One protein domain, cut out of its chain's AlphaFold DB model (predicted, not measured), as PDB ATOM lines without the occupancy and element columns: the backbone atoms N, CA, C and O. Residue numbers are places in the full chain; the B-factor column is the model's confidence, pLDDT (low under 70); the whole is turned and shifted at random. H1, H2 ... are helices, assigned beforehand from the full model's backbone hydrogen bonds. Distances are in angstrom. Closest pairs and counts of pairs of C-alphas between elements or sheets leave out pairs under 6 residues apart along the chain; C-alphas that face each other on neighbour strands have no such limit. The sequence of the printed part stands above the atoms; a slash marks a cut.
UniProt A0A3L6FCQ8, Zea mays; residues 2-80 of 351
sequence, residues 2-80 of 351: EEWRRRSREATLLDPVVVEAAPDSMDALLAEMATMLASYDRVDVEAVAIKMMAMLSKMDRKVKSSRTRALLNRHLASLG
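AT A GLANCE: This is residues 2 to 80 of the 351 residues of a protein of Zea mays (UniProt A0A3L6FCQ8). One long straight helix, H4, makes the longest axis; the short helix H2 packs on its first half, and H3 runs loosely alongside that half in the opposite direction. Residues 2 to 12, of which 2 to 9 belong to H1, stick out as an arm, and residues 63 to 80, of which 63 to 79 belong to H4, stick out where the printed part ends. The printed part has 79 residues with four named helices, in the order H1, H2, H3, H4, and no named strand: the class is all helix. It is only just extended, close to loose, with a radius of gyration of the C-alphas of 17.7 A; the spans are 58 by 39 by 17 A, only just flat.

IN THESE COORDINATES: H1 is residues 2 to 9, beginning at C-alpha 2 (56.190, -4.214, -16.915). H2 is residues 16 to 20. H3 is residues 26 to 38, 18.3 A from first to last C-alpha. H4 is residues 45 to 79, 51.0 A long in the same measure, from C-alpha 45 (36.294, 8.121, -24.661) to C-alpha 79 (18.039, -39.427, -26.534).

HOW THE PARTS SIT: H4 touches H2 with residues 51 to 58 alone; their closest C-alphas, those of Val 19 and Ala 54, are 4.5 A apart. H3 and H4 are close but not clearly touching, the closest C-alphas being those of Leu 29 and Met 52 at 7.8 A. They run opposite ways at a shallow tilt of 22 degrees. H1 is apart from H2, H3 and H4, and H2 is apart from H3. In H1, H2, H3 and H4 every O i to N i+4 pair is within hydrogen-bond range.

THE WHOLE: The C-alphas farthest apart, those of Tyr 40 and Leu 79, are 58.7 A apart. The printed part has no cut. The link from H2 to H3 is tight, and those from H1 to H2 and from H3 to H4 are short. The mean pLDDT of the printed part is 71.7; residues 2 to 14, 40 to 43, 68 and 71 to 80 are under 70, and H1 has a mean of 33.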
ATOM      1  N   GLU A   2      56.643  -3.311 -17.988       33.09
ATOM      2  CA  GLU A   2      56.190  -4.214 -16.915       33.09
ATOM      3  C   GLU A   2      55.098  -3.615 -16.015       33.09
ATOM      4  O   GLU A   2      54.140  -4.311 -15.709       33.09
ATOM      5  N   GLU A   3      55.131  -2.316 -15.695       28.38
ATOM      6  CA  GLU A   3      54.031  -1.646 -14.967       28.38
ATOM      7  C   GLU A   3      52.716  -1.574 -15.756       28.38
ATOM      8  O   GLU A   3      51.639  -1.650 -15.169       28.38
ATOM      9  N   TRP A   4      52.788  -1.495 -17.089       32.88
ATOM     10  CA  TRP A   4      51.609  -1.535 -17.962       32.88
ATOM     11  C   TRP A   4      51.011  -2.948 -18.003       32.88
ATOM     12  O   TRP A   4      49.802  -3.111 -17.885       32.88
ATOM     13  N   ARG A   5      51.858  -3.993 -18.032       34.16
ATOM     14  CA  ARG A   5      51.418  -5.389 -17.848       34.16
ATOM     15  C   ARG A   5      50.899  -5.673 -16.435       34.16
ATOM     16  O   ARG A   5      50.001  -6.495 -16.301       34.16
ATOM     17  N   ARG A   6      51.427  -5.010 -15.399       32.41
ATOM     18  CA  ARG A   6      50.971  -5.161 -14.006       32.41
ATOM     19  C   ARG A   6      49.600  -4.512 -13.792       32.41
ATOM     20  O   ARG A   6      48.706  -5.191 -13.306       32.41
ATOM     21  N   ARG A   7      49.391  -3.279 -14.282       32.84
ATOM     22  CA  ARG A   7      48.069  -2.610 -14.285       32.84
ATOM     23  C   ARG A   7      47.054  -3.311 -15.193       32.84
ATOM     24  O   ARG A   7      45.882  -3.363 -14.854       32.84
ATOM     25  N   SER A   8      47.489  -3.908 -16.306       36.59
ATOM     26  CA  SER A   8      46.597  -4.657 -17.204       36.59
ATOM     27  C   SER A   8      46.219  -6.052 -16.685       36.59
ATOM     28  O   SER A   8      45.242  -6.613 -17.168       36.59
ATOM     29  N   ARG A   9      46.952  -6.620 -15.711       33.34
ATOM     30  CA  ARG A   9      46.526  -7.830 -14.974       33.34
ATOM     31  C   ARG A   9      45.529  -7.515 -13.853       33.34
ATOM     32  O   ARG A   9      44.773  -8.396 -13.470       33.34
ATOM     33  N   GLU A  10      45.505  -6.271 -13.376       36.03
ATOM     34  CA  GLU A  10      44.487  -5.724 -12.465       36.03
ATOM     35  C   GLU A  10      43.284  -5.106 -13.204       36.03
ATOM     36  O   GLU A  10      42.376  -4.604 -12.541       36.03
ATOM     37  N   ALA A  11      43.240  -5.169 -14.549       43.44
ATOM     38  CA  ALA A  11      42.061  -4.836 -15.354       43.44
ATOM     39  C   ALA A  11      40.967  -5.877 -15.083       43.44
ATOM     40  O   ALA A  11      40.814  -6.907 -15.736       43.44
ATOM     41  N   THR A  12      40.299  -5.568 -13.990       50.84
ATOM     42  CA  THR A  12      39.144  -6.134 -13.336       50.84
ATOM     43  C   THR A  12      38.177  -6.715 -14.359       50.84
ATOM     44  O   THR A  12      37.782  -6.039 -15.309       50.84
ATOM     45  N   LEU A  13      37.758  -7.964 -14.138       58.34
ATOM     46  CA  LEU A  13      36.452  -8.430 -14.601       58.34
ATOM     47  C   LEU A  13      35.455  -7.286 -14.380       58.34
ATOM     48  O   LEU A  13      35.255  -6.872 -13.238       58.34
ATOM     49  N   LEU A  14      34.917  -6.731 -15.467       69.19
ATOM     50  CA  LEU A  14      33.926  -5.662 -15.389       69.19
ATOM     51  C   LEU A  14      32.797  -6.105 -14.461       69.19
ATOM     52  O   LEU A  14      32.372  -7.265 -14.522       69.19
ATOM     53  N   ASP A  15      32.324  -5.182 -13.624       75.69
ATOM     54  CA  ASP A  15      31.241  -5.456 -12.685       75.69
ATOM     55  C   ASP A  15      30.067  -6.126 -13.435       75.69
ATOM     56  O   ASP A  15      29.638  -5.622 -14.484       75.69
ATOM     57  N   PRO A  16      29.548  -7.270 -12.953       75.94
ATOM     58  CA  PRO A  16      28.434  -7.965 -13.586       75.94
ATOM     59  C   PRO A  16      27.233  -7.061 -13.884       75.94
ATOM     60  O   PRO A  16      26.608  -7.238 -14.929       75.94
ATOM     61  N   VAL A  17      26.955  -6.079 -13.022       81.12
ATOM     62  CA  VAL A  17      25.888  -5.083 -13.186       81.12
ATOM     63  C   VAL A  17      26.163  -4.184 -14.390       81.12
ATOM     64  O   VAL A  17      25.265  -3.942 -15.193       81.12
ATOM     65  N   VAL A  18      27.412  -3.742 -14.566       80.00
ATOM     66  CA  VAL A  18      27.835  -2.907 -15.707       80.00
ATOM     67  C   VAL A  18      27.729  -3.682 -17.018       80.00
ATOM     68  O   VAL A  18      27.301  -3.138 -18.035       80.00
ATOM     69  N   VAL A  19      28.073  -4.970 -17.004       80.44
ATOM     70  CA  VAL A  19      27.959  -5.828 -18.189       80.44
ATOM     71  C   VAL A  19      26.505  -6.134 -18.548       80.44
ATOM     72  O   VAL A  19      26.165  -6.134 -19.728       80.44
ATOM     73  N   GLU A  20      25.632  -6.371 -17.569       81.88
ATOM     74  CA  GLU A  20      24.205  -6.588 -17.846       81.88
ATOM     75  C   GLU A  20      23.504  -5.315 -18.338       81.88
ATOM     76  O   GLU A  20      22.665  -5.385 -19.239       81.88
ATOM     77  N   ALA A  21      23.899  -4.147 -17.822       83.81
ATOM     78  CA  ALA A  21      23.407  -2.847 -18.276       83.81
ATOM     79  C   ALA A  21      23.959  -2.417 -19.651       83.81
ATOM     80  O   ALA A  21      23.502  -1.420 -20.207       83.81
ATOM     81  N   ALA A  22      24.938  -3.140 -20.210       86.44
ATOM     82  CA  ALA A  22      25.515  -2.807 -21.507       86.44
ATOM     83  C   ALA A  22      24.520  -3.046 -22.664       86.44
ATOM     84  O   ALA A  22      23.667  -3.942 -22.563       86.44
ATOM     85  N   PRO A  23      24.652  -2.306 -23.783       86.00
ATOM     86  CA  PRO A  23      23.815  -2.485 -24.966       86.00
ATOM     87  C   PRO A  23      23.843  -3.921 -25.497       86.00
ATOM     88  O   PRO A  23      24.830  -4.642 -25.359       86.00
ATOM     89  N   ASP A  24      22.754  -4.342 -26.135       86.38
ATOM     90  CA  ASP A  24      22.626  -5.706 -26.661       86.38
ATOM     91  C   ASP A  24      23.232  -5.900 -28.061       86.38
ATOM     92  O   ASP A  24      23.338  -7.037 -28.523       86.38
ATOM     93  N   SER A  25      23.611  -4.812 -28.737       86.62
ATOM     94  CA  SER A  25      24.203  -4.819 -30.077       86.62
ATOM     95  C   SER A  25      25.047  -3.568 -30.329       86.62
ATOM     96  O   SER A  25      24.898  -2.550 -29.650       86.62
ATOM     97  N   MET A  26      25.900  -3.633 -31.353       85.12
ATOM     98  CA  MET A  26      26.689  -2.488 -31.807       85.12
ATOM     99  C   MET A  26      25.801  -1.349 -32.325       85.12
ATOM    100  O   MET A  26      26.103  -0.190 -32.065       85.12
ATOM    101  N   ASP A  27      24.668  -1.660 -32.957       87.81
ATOM    102  CA  ASP A  27      23.699  -0.650 -33.402       87.81
ATOM    103  C   ASP A  27      23.057   0.082 -32.218       87.81
ATOM    104  O   ASP A  27      22.905   1.302 -32.250       87.81
ATOM    105  N   ALA A  28      22.741  -0.641 -31.137       85.94
ATOM    106  CA  ALA A  28      22.235  -0.038 -29.905       85.94
ATOM    107  C   ALA A  28      23.290   0.860 -29.238       85.94
ATOM    108  O   ALA A  28      22.972   1.968 -28.810       85.94
ATOM    109  N   LEU A  29      24.559   0.434 -29.222       85.62
ATOM    110  CA  LEU A  29      25.662   1.263 -28.730       85.62
ATOM    111  C   LEU A  29      25.822   2.545 -29.566       85.62
ATOM    112  O   LEU A  29      25.955   3.630 -29.003       85.62
ATOM    113  N   LEU A  30      25.779   2.436 -30.897       84.75
ATOM    114  CA  LEU A  30      25.884   3.579 -31.808       84.75
ATOM    115  C   LEU A  30      24.696   4.539 -31.672       84.75
ATOM    116  O   LEU A  30      24.897   5.752 -31.701       84.75
ATOM    117  N   ALA A  31      23.482   4.019 -31.476       86.38
ATOM    118  CA  ALA A  31      22.294   4.831 -31.220       86.38
ATOM    119  C   ALA A  31      22.432   5.633 -29.916       86.38
ATOM    120  O   ALA A  31      22.175   6.836 -29.896       86.38
ATOM    121  N   GLU A  32      22.913   5.003 -28.843       84.25
ATOM    122  CA  GLU A  32      23.164   5.689 -27.573       84.25
ATOM    123  C   GLU A  32      24.271   6.750 -27.700       84.25
ATOM    124  O   GLU A  32      24.119   7.872 -27.212       84.25
ATOM    125  N   MET A  33      25.356   6.454 -28.422       80.38
ATOM    126  CA  MET A  33      26.418   7.432 -28.694       80.38
ATOM    127  C   MET A  33      25.914   8.624 -29.516       80.38
ATOM    128  O   MET A  33      26.253   9.766 -29.208       80.38
ATOM    129  N   ALA A  34      25.071   8.381 -30.525       80.88
ATOM    130  CA  ALA A  34      24.460   9.436 -31.326       80.88
ATOM    131  C   ALA A  34      23.574  10.362 -30.477       80.88
ATOM    132  O   ALA A  34      23.604  11.577 -30.669       80.88
ATOM    133  N   THR A  35      22.841   9.820 -29.495       80.62
ATOM    134  CA  THR A  35      22.044  10.642 -28.567       80.62
ATOM    135  C   THR A  35      22.902  11.506 -27.640       80.62
ATOM    136  O   THR A  35      22.574  12.676 -27.453       80.62
ATOM    137  N   MET A  36      24.032  10.995 -27.128       73.50
ATOM    138  CA  MET A  36      24.955  11.792 -26.299       73.50
ATOM    139  C   MET A  36      25.668  12.895 -27.092       73.50
ATOM    140  O   MET A  36      25.888  13.994 -26.586       73.50
ATOM    141  N   LEU A  37      25.994  12.634 -28.361       73.12
ATOM    142  CA  LEU A  37      26.542  13.649 -29.264       73.12
ATOM    143  C   LEU A  37      25.517  14.751 -29.576       73.12
ATOM    144  O   LEU A  37      25.882  15.921 -29.680       73.12
ATOM    145  N   ALA A  38      24.237  14.390 -29.699       74.69
ATOM    146  CA  ALA A  38      23.150  15.335 -29.947       74.69
ATOM    147  C   ALA A  38      22.841  16.238 -28.737       74.69
ATOM    148  O   ALA A  38      22.322  17.339 -28.921       74.69
ATOM    149  N   SER A  39      23.178  15.818 -27.513       72.56
ATOM    150  CA  SER A  39      22.954  16.595 -26.285       72.56
ATOM    151  C   SER A  39      24.072  17.597 -25.946       72.56
ATOM    152  O   SER A  39      24.038  18.170 -24.861       72.56
ATOM    153  N   TYR A  40      25.039  17.837 -26.847       60.50
ATOM    154  CA  TYR A  40      26.214  18.712 -26.635       60.50
ATOM    155  C   TYR A  40      27.090  18.338 -25.424       60.50
ATOM    156  O   TYR A  40      27.907  19.144 -24.971       60.50
ATOM    157  N   ASP A  41      26.957  17.111 -24.917       65.38
ATOM    158  CA  ASP A  41      27.777  16.624 -23.813       65.38
ATOM    159  C   ASP A  41      29.137  16.139 -24.344       65.38
ATOM    160  O   ASP A  41      29.250  15.660 -25.479       65.38
ATOM    161  N   ARG A  42      30.210  16.291 -23.560       64.56
ATOM    162  CA  ARG A  42      31.535  15.819 -24.001       64.56
ATOM    163  C   ARG A  42      31.543  14.293 -23.989       64.56
ATOM    164  O   ARG A  42      31.385  13.686 -22.937       64.56
ATOM    165  N   VAL A  43      31.787  13.674 -25.145       66.12
ATOM    166  CA  VAL A  43      31.950  12.218 -25.231       66.12
ATOM    167  C   VAL A  43      33.213  11.808 -24.485       66.12
ATOM    168  O   VAL A  43      34.331  12.067 -24.935       66.12
ATOM    169  N   ASP A  44      33.024  11.153 -23.346       76.88
ATOM    170  CA  ASP A  44      34.101  10.513 -22.610       76.88
ATOM    171  C   ASP A  44      34.518   9.216 -23.321       76.88
ATOM    172  O   ASP A  44      33.795   8.216 -23.347       76.88
ATOM    173  N   VAL A  45      35.704   9.251 -23.931       77.69
ATOM    174  CA  VAL A  45      36.294   8.121 -24.661       77.69
ATOM    175  C   VAL A  45      36.529   6.923 -23.734       77.69
ATOM    176  O   VAL A  45      36.403   5.779 -24.175       77.69
ATOM    177  N   GLU A  46      36.821   7.163 -22.453       80.38
ATOM    178  CA  GLU A  46      37.013   6.106 -21.459       80.38
ATOM    179  C   GLU A  46      35.682   5.410 -21.140       80.38
ATOM    180  O   GLU A  46      35.599   4.180 -21.187       80.38
ATOM    181  N   ALA A  47      34.607   6.180 -20.948       79.38
ATOM    182  CA  ALA A  47      33.261   5.641 -20.755       79.38
ATOM    183  C   ALA A  47      32.779   4.814 -21.961       79.38
ATOM    184  O   ALA A  47      32.197   3.737 -21.789       79.38
ATOM    185  N   VAL A  48      33.060   5.269 -23.188       80.75
ATOM    186  CA  VAL A  48      32.745   4.517 -24.416       80.75
ATOM    187  C   VAL A  48      33.527   3.201 -24.470       80.75
ATOM    188  O   VAL A  48      32.945   2.156 -24.768       80.75
ATOM    189  N   ALA A  49      34.821   3.220 -24.137       81.88
ATOM    190  CA  ALA A  49      35.650   2.017 -24.117       81.88
ATOM    191  C   ALA A  49      35.161   0.992 -23.077       81.88
ATOM    192  O   ALA A  49      35.035  -0.193 -23.399       81.88
ATOM    193  N   ILE A  50      34.816   1.438 -21.863       84.00
ATOM    194  CA  ILE A  50      34.245   0.585 -20.806       84.00
ATOM    195  C   ILE A  50      32.936  -0.047 -21.277       84.00
ATOM    196  O   ILE A  50      32.746  -1.257 -21.146       84.00
ATOM    197  N   LYS A  51      32.050   0.745 -21.886       84.31
ATOM    198  CA  LYS A  51      30.752   0.272 -22.378       84.31
ATOM    199  C   LYS A  51      30.887  -0.715 -23.538       84.31
ATOM    200  O   LYS A  51      30.150  -1.697 -23.590       84.31
ATOM    201  N   MET A  52      31.864  -0.513 -24.423       84.38
ATOM    202  CA  MET A  52      32.172  -1.454 -25.500       84.38
ATOM    203  C   MET A  52      32.739  -2.774 -24.959       84.38
ATOM    204  O   MET A  52      32.293  -3.843 -25.373       84.38
ATOM    205  N   MET A  53      33.663  -2.731 -23.991       85.62
ATOM    206  CA  MET A  53      34.172  -3.938 -23.321       85.62
ATOM    207  C   MET A  53      33.068  -4.683 -22.555       85.62
ATOM    208  O   MET A  53      33.023  -5.918 -22.571       85.62
ATOM    209  N   ALA A  54      32.145  -3.947 -21.932       86.81
ATOM    210  CA  ALA A  54      30.977  -4.500 -21.258       86.81
ATOM    211  C   ALA A  54      30.034  -5.186 -22.259       86.81
ATOM    212  O   ALA A  54      29.673  -6.344 -22.064       86.81
ATOM    213  N   MET A  55      29.726  -4.534 -23.385       89.19
ATOM    214  CA  MET A  55      28.934  -5.119 -24.472       89.19
ATOM    215  C   MET A  55      29.584  -6.395 -25.022       89.19
ATOM    216  O   MET A  55      28.913  -7.418 -25.135       89.19
ATOM    217  N   LEU A  56      30.890  -6.376 -25.309       86.50
ATOM    218  CA  LEU A  56      31.624  -7.555 -25.782       86.50
ATOM    219  C   LEU A  56      31.561  -8.705 -24.769       86.50
ATOM    220  O   LEU A  56      31.293  -9.842 -25.149       86.50
ATOM    221  N   SER A  57      31.724  -8.408 -23.478       84.88
ATOM    222  CA  SER A  57      31.600  -9.398 -22.401       84.88
ATOM    223  C   SER A  57      30.180  -9.974 -22.303       84.88
ATOM    224  O   SER A  57      30.010 -11.178 -22.101       84.88
ATOM    225  N   LYS A  58      29.146  -9.139 -22.478       85.69
ATOM    226  CA  LYS A  58      27.735  -9.560 -22.509       85.69
ATOM    227  C   LYS A  58      27.447 -10.452 -23.718       85.69
ATOM    228  O   LYS A  58      26.797 -11.489 -23.588       85.69
ATOM    229  N   MET A  59      27.950 -10.073 -24.891       85.06
ATOM    230  CA  MET A  59      27.808 -10.845 -26.125       85.06
ATOM    231  C   MET A  59      28.534 -12.189 -26.033       85.06
ATOM    232  O   MET A  59      27.940 -13.207 -26.379       85.06
ATOM    233  N   ASP A  60      29.757 -12.224 -25.500       82.81
ATOM    234  CA  ASP A  60      30.494 -13.469 -25.252       82.81
ATOM    235  C   ASP A  60      29.714 -14.406 -24.312       82.81
ATOM    236  O   ASP A  60      29.524 -15.584 -24.626       82.81
ATOM    237  N   ARG A  61      29.141 -13.880 -23.215       83.44
ATOM    238  CA  ARG A  61      28.232 -14.650 -22.341       83.44
ATOM    239  C   ARG A  61      27.017 -15.196 -23.091       83.44
ATOM    240  O   ARG A  61      26.687 -16.373 -22.930       83.44
ATOM    241  N   LYS A  62      26.354 -14.379 -23.920       83.69
ATOM    242  CA  LYS A  62      25.197 -14.812 -24.725       83.69
ATOM    243  C   LYS A  62      25.579 -15.906 -25.723       83.69
ATOM    244  O   LYS A  62      24.849 -16.889 -25.844       83.69
ATOM    245  N   VAL A  63      26.722 -15.780 -26.401       83.38
ATOM    246  CA  VAL A  63      27.230 -16.789 -27.344       83.38
ATOM    247  C   VAL A  63      27.542 -18.096 -26.617       83.38
ATOM    248  O   VAL A  63      27.085 -19.155 -27.055       83.38
ATOM    249  N   LYS A  64      28.241 -18.038 -25.477       78.31
ATOM    250  CA  LYS A  64      28.512 -19.212 -24.633       78.31
ATOM    251  C   LYS A  64      27.216 -19.889 -24.185       78.31
ATOM    252  O   LYS A  64      27.055 -21.084 -24.414       78.31
ATOM    253  N   SER A  65      26.255 -19.132 -23.651       78.38
ATOM    254  CA  SER A  65      24.942 -19.652 -23.235       78.38
ATOM    255  C   SER A  65      24.161 -20.285 -24.396       78.38
ATOM    256  O   SER A  65      23.600 -21.375 -24.259       78.38
ATOM    257  N   SER A  66      24.169 -19.651 -25.571       79.19
ATOM    258  CA  SER A  66      23.535 -20.185 -26.781       79.19
ATOM    259  C   SER A  66      24.177 -21.504 -27.226       79.19
ATOM    260  O   SER A  66      23.469 -22.475 -27.498       79.19
ATOM    261  N   ARG A  67      25.515 -21.594 -27.211       73.25
ATOM    262  CA  ARG A  67      26.257 -22.828 -27.510       73.25
ATOM    263  C   ARG A  67      25.925 -23.941 -26.512       73.25
ATOM    264  O   ARG A  67      25.641 -25.062 -26.930       73.25
ATOM    265  N   THR A  68      25.878 -23.626 -25.218       69.56
ATOM    266  CA  THR A  68      25.468 -24.540 -24.136       69.56
ATOM    267  C   THR A  68      24.056 -25.088 -24.366       69.56
ATOM    268  O   THR A  68      23.845 -26.302 -24.293       69.56
ATOM    269  N   ARG A  69      23.094 -24.224 -24.723       72.12
ATOM    270  CA  ARG A  69      21.721 -24.628 -25.072       72.12
ATOM    271  C   ARG A  69      21.659 -25.485 -26.332       72.12
ATOM    272  O   ARG A  69      20.917 -26.462 -26.358       72.12
ATOM    273  N   ALA A  70      22.417 -25.142 -27.369       72.06
ATOM    274  CA  ALA A  70      22.460 -25.916 -28.607       72.06
ATOM    275  C   ALA A  70      23.003 -27.334 -28.367       72.06
ATOM    276  O   ALA A  70      22.426 -28.300 -28.865       72.06
ATOM    277  N   LEU A  71      24.059 -27.469 -27.557       67.38
ATOM    278  CA  LEU A  71      24.606 -28.766 -27.149       67.38
ATOM    279  C   LEU A  71      23.591 -29.584 -26.340       67.38
ATOM    280  O   LEU A  71      23.393 -30.760 -26.638       67.38
ATOM    281  N   LEU A  72      22.893 -28.959 -25.384       69.38
ATOM    282  CA  LEU A  72      21.838 -29.617 -24.605       69.38
ATOM    283  C   LEU A  72      20.671 -30.075 -25.492       69.38
ATOM    284  O   LEU A  72      20.221 -31.210 -25.379       69.38
ATOM    285  N   ASN A  73      20.203 -29.231 -26.411       69.75
ATOM    286  CA  ASN A  73      19.121 -29.587 -27.328       69.75
ATOM    287  C   ASN A  73      19.530 -30.715 -28.281       69.75
ATOM    288  O   ASN A  73      18.754 -31.644 -28.492       69.75
ATOM    289  N   ARG A  74      20.754 -30.668 -28.828       65.00
ATOM    290  CA  ARG A  74      21.314 -31.764 -29.635       65.00
ATOM    291  C   ARG A  74      21.359 -33.062 -28.832       65.00
ATOM    292  O   ARG A  74      21.050 -34.120 -29.369       65.00
ATOM    293  N   HIS A  75      21.709 -32.976 -27.553       63.41
ATOM    294  CA  HIS A  75      21.728 -34.121 -26.657       63.41
ATOM    295  C   HIS A  75      20.325 -34.688 -26.393       63.41
ATOM    296  O   HIS A  75      20.100 -35.876 -26.613       63.41
ATOM    297  N   LEU A  76      19.358 -33.853 -26.009       67.00
ATOM    298  CA  LEU A  76      17.969 -34.283 -25.813       67.00
ATOM    299  C   LEU A  76      17.388 -34.905 -27.089       67.00
ATOM    300  O   LEU A  76      16.688 -35.910 -27.017       67.00
ATOM    301  N   ALA A  77      17.733 -34.358 -28.256       67.44
ATOM    302  CA  ALA A  77      17.360 -34.936 -29.540       67.44
ATOM    303  C   ALA A  77      18.015 -36.307 -29.787       67.44
ATOM    304  O   ALA A  77      17.346 -37.187 -30.315       67.44
ATOM    305  N   SER A  78      19.275 -36.518 -29.377       61.22
ATOM    306  CA  SER A  78      19.941 -37.830 -29.487       61.22
ATOM    307  C   SER A  78      19.368 -38.905 -28.557       61.22
ATOM    308  O   SER A  78      19.485 -40.084 -28.864       61.22
ATOM    309  N   LEU A  79      18.743 -38.511 -27.443       61.09
ATOM    310  CA  LEU A  79      18.039 -39.427 -26.534       61.09
ATOM    311  C   LEU A  79      16.575 -39.644 -26.931       61.09
ATOM    312  O   LEU A  79      15.937 -40.602 -26.496       61.09
ATOM    313  N   GLY A  80      16.009 -38.712 -27.697       62.28
ATOM    314  CA  GLY A  80      14.624 -38.766 -28.122       62.28
ATOM    315  C   GLY A  80      14.406 -39.915 -29.096       62.28
ATOM    316  O   GLY A  80      14.994 -39.951 -30.172       62.28
TER     317      GLY A  80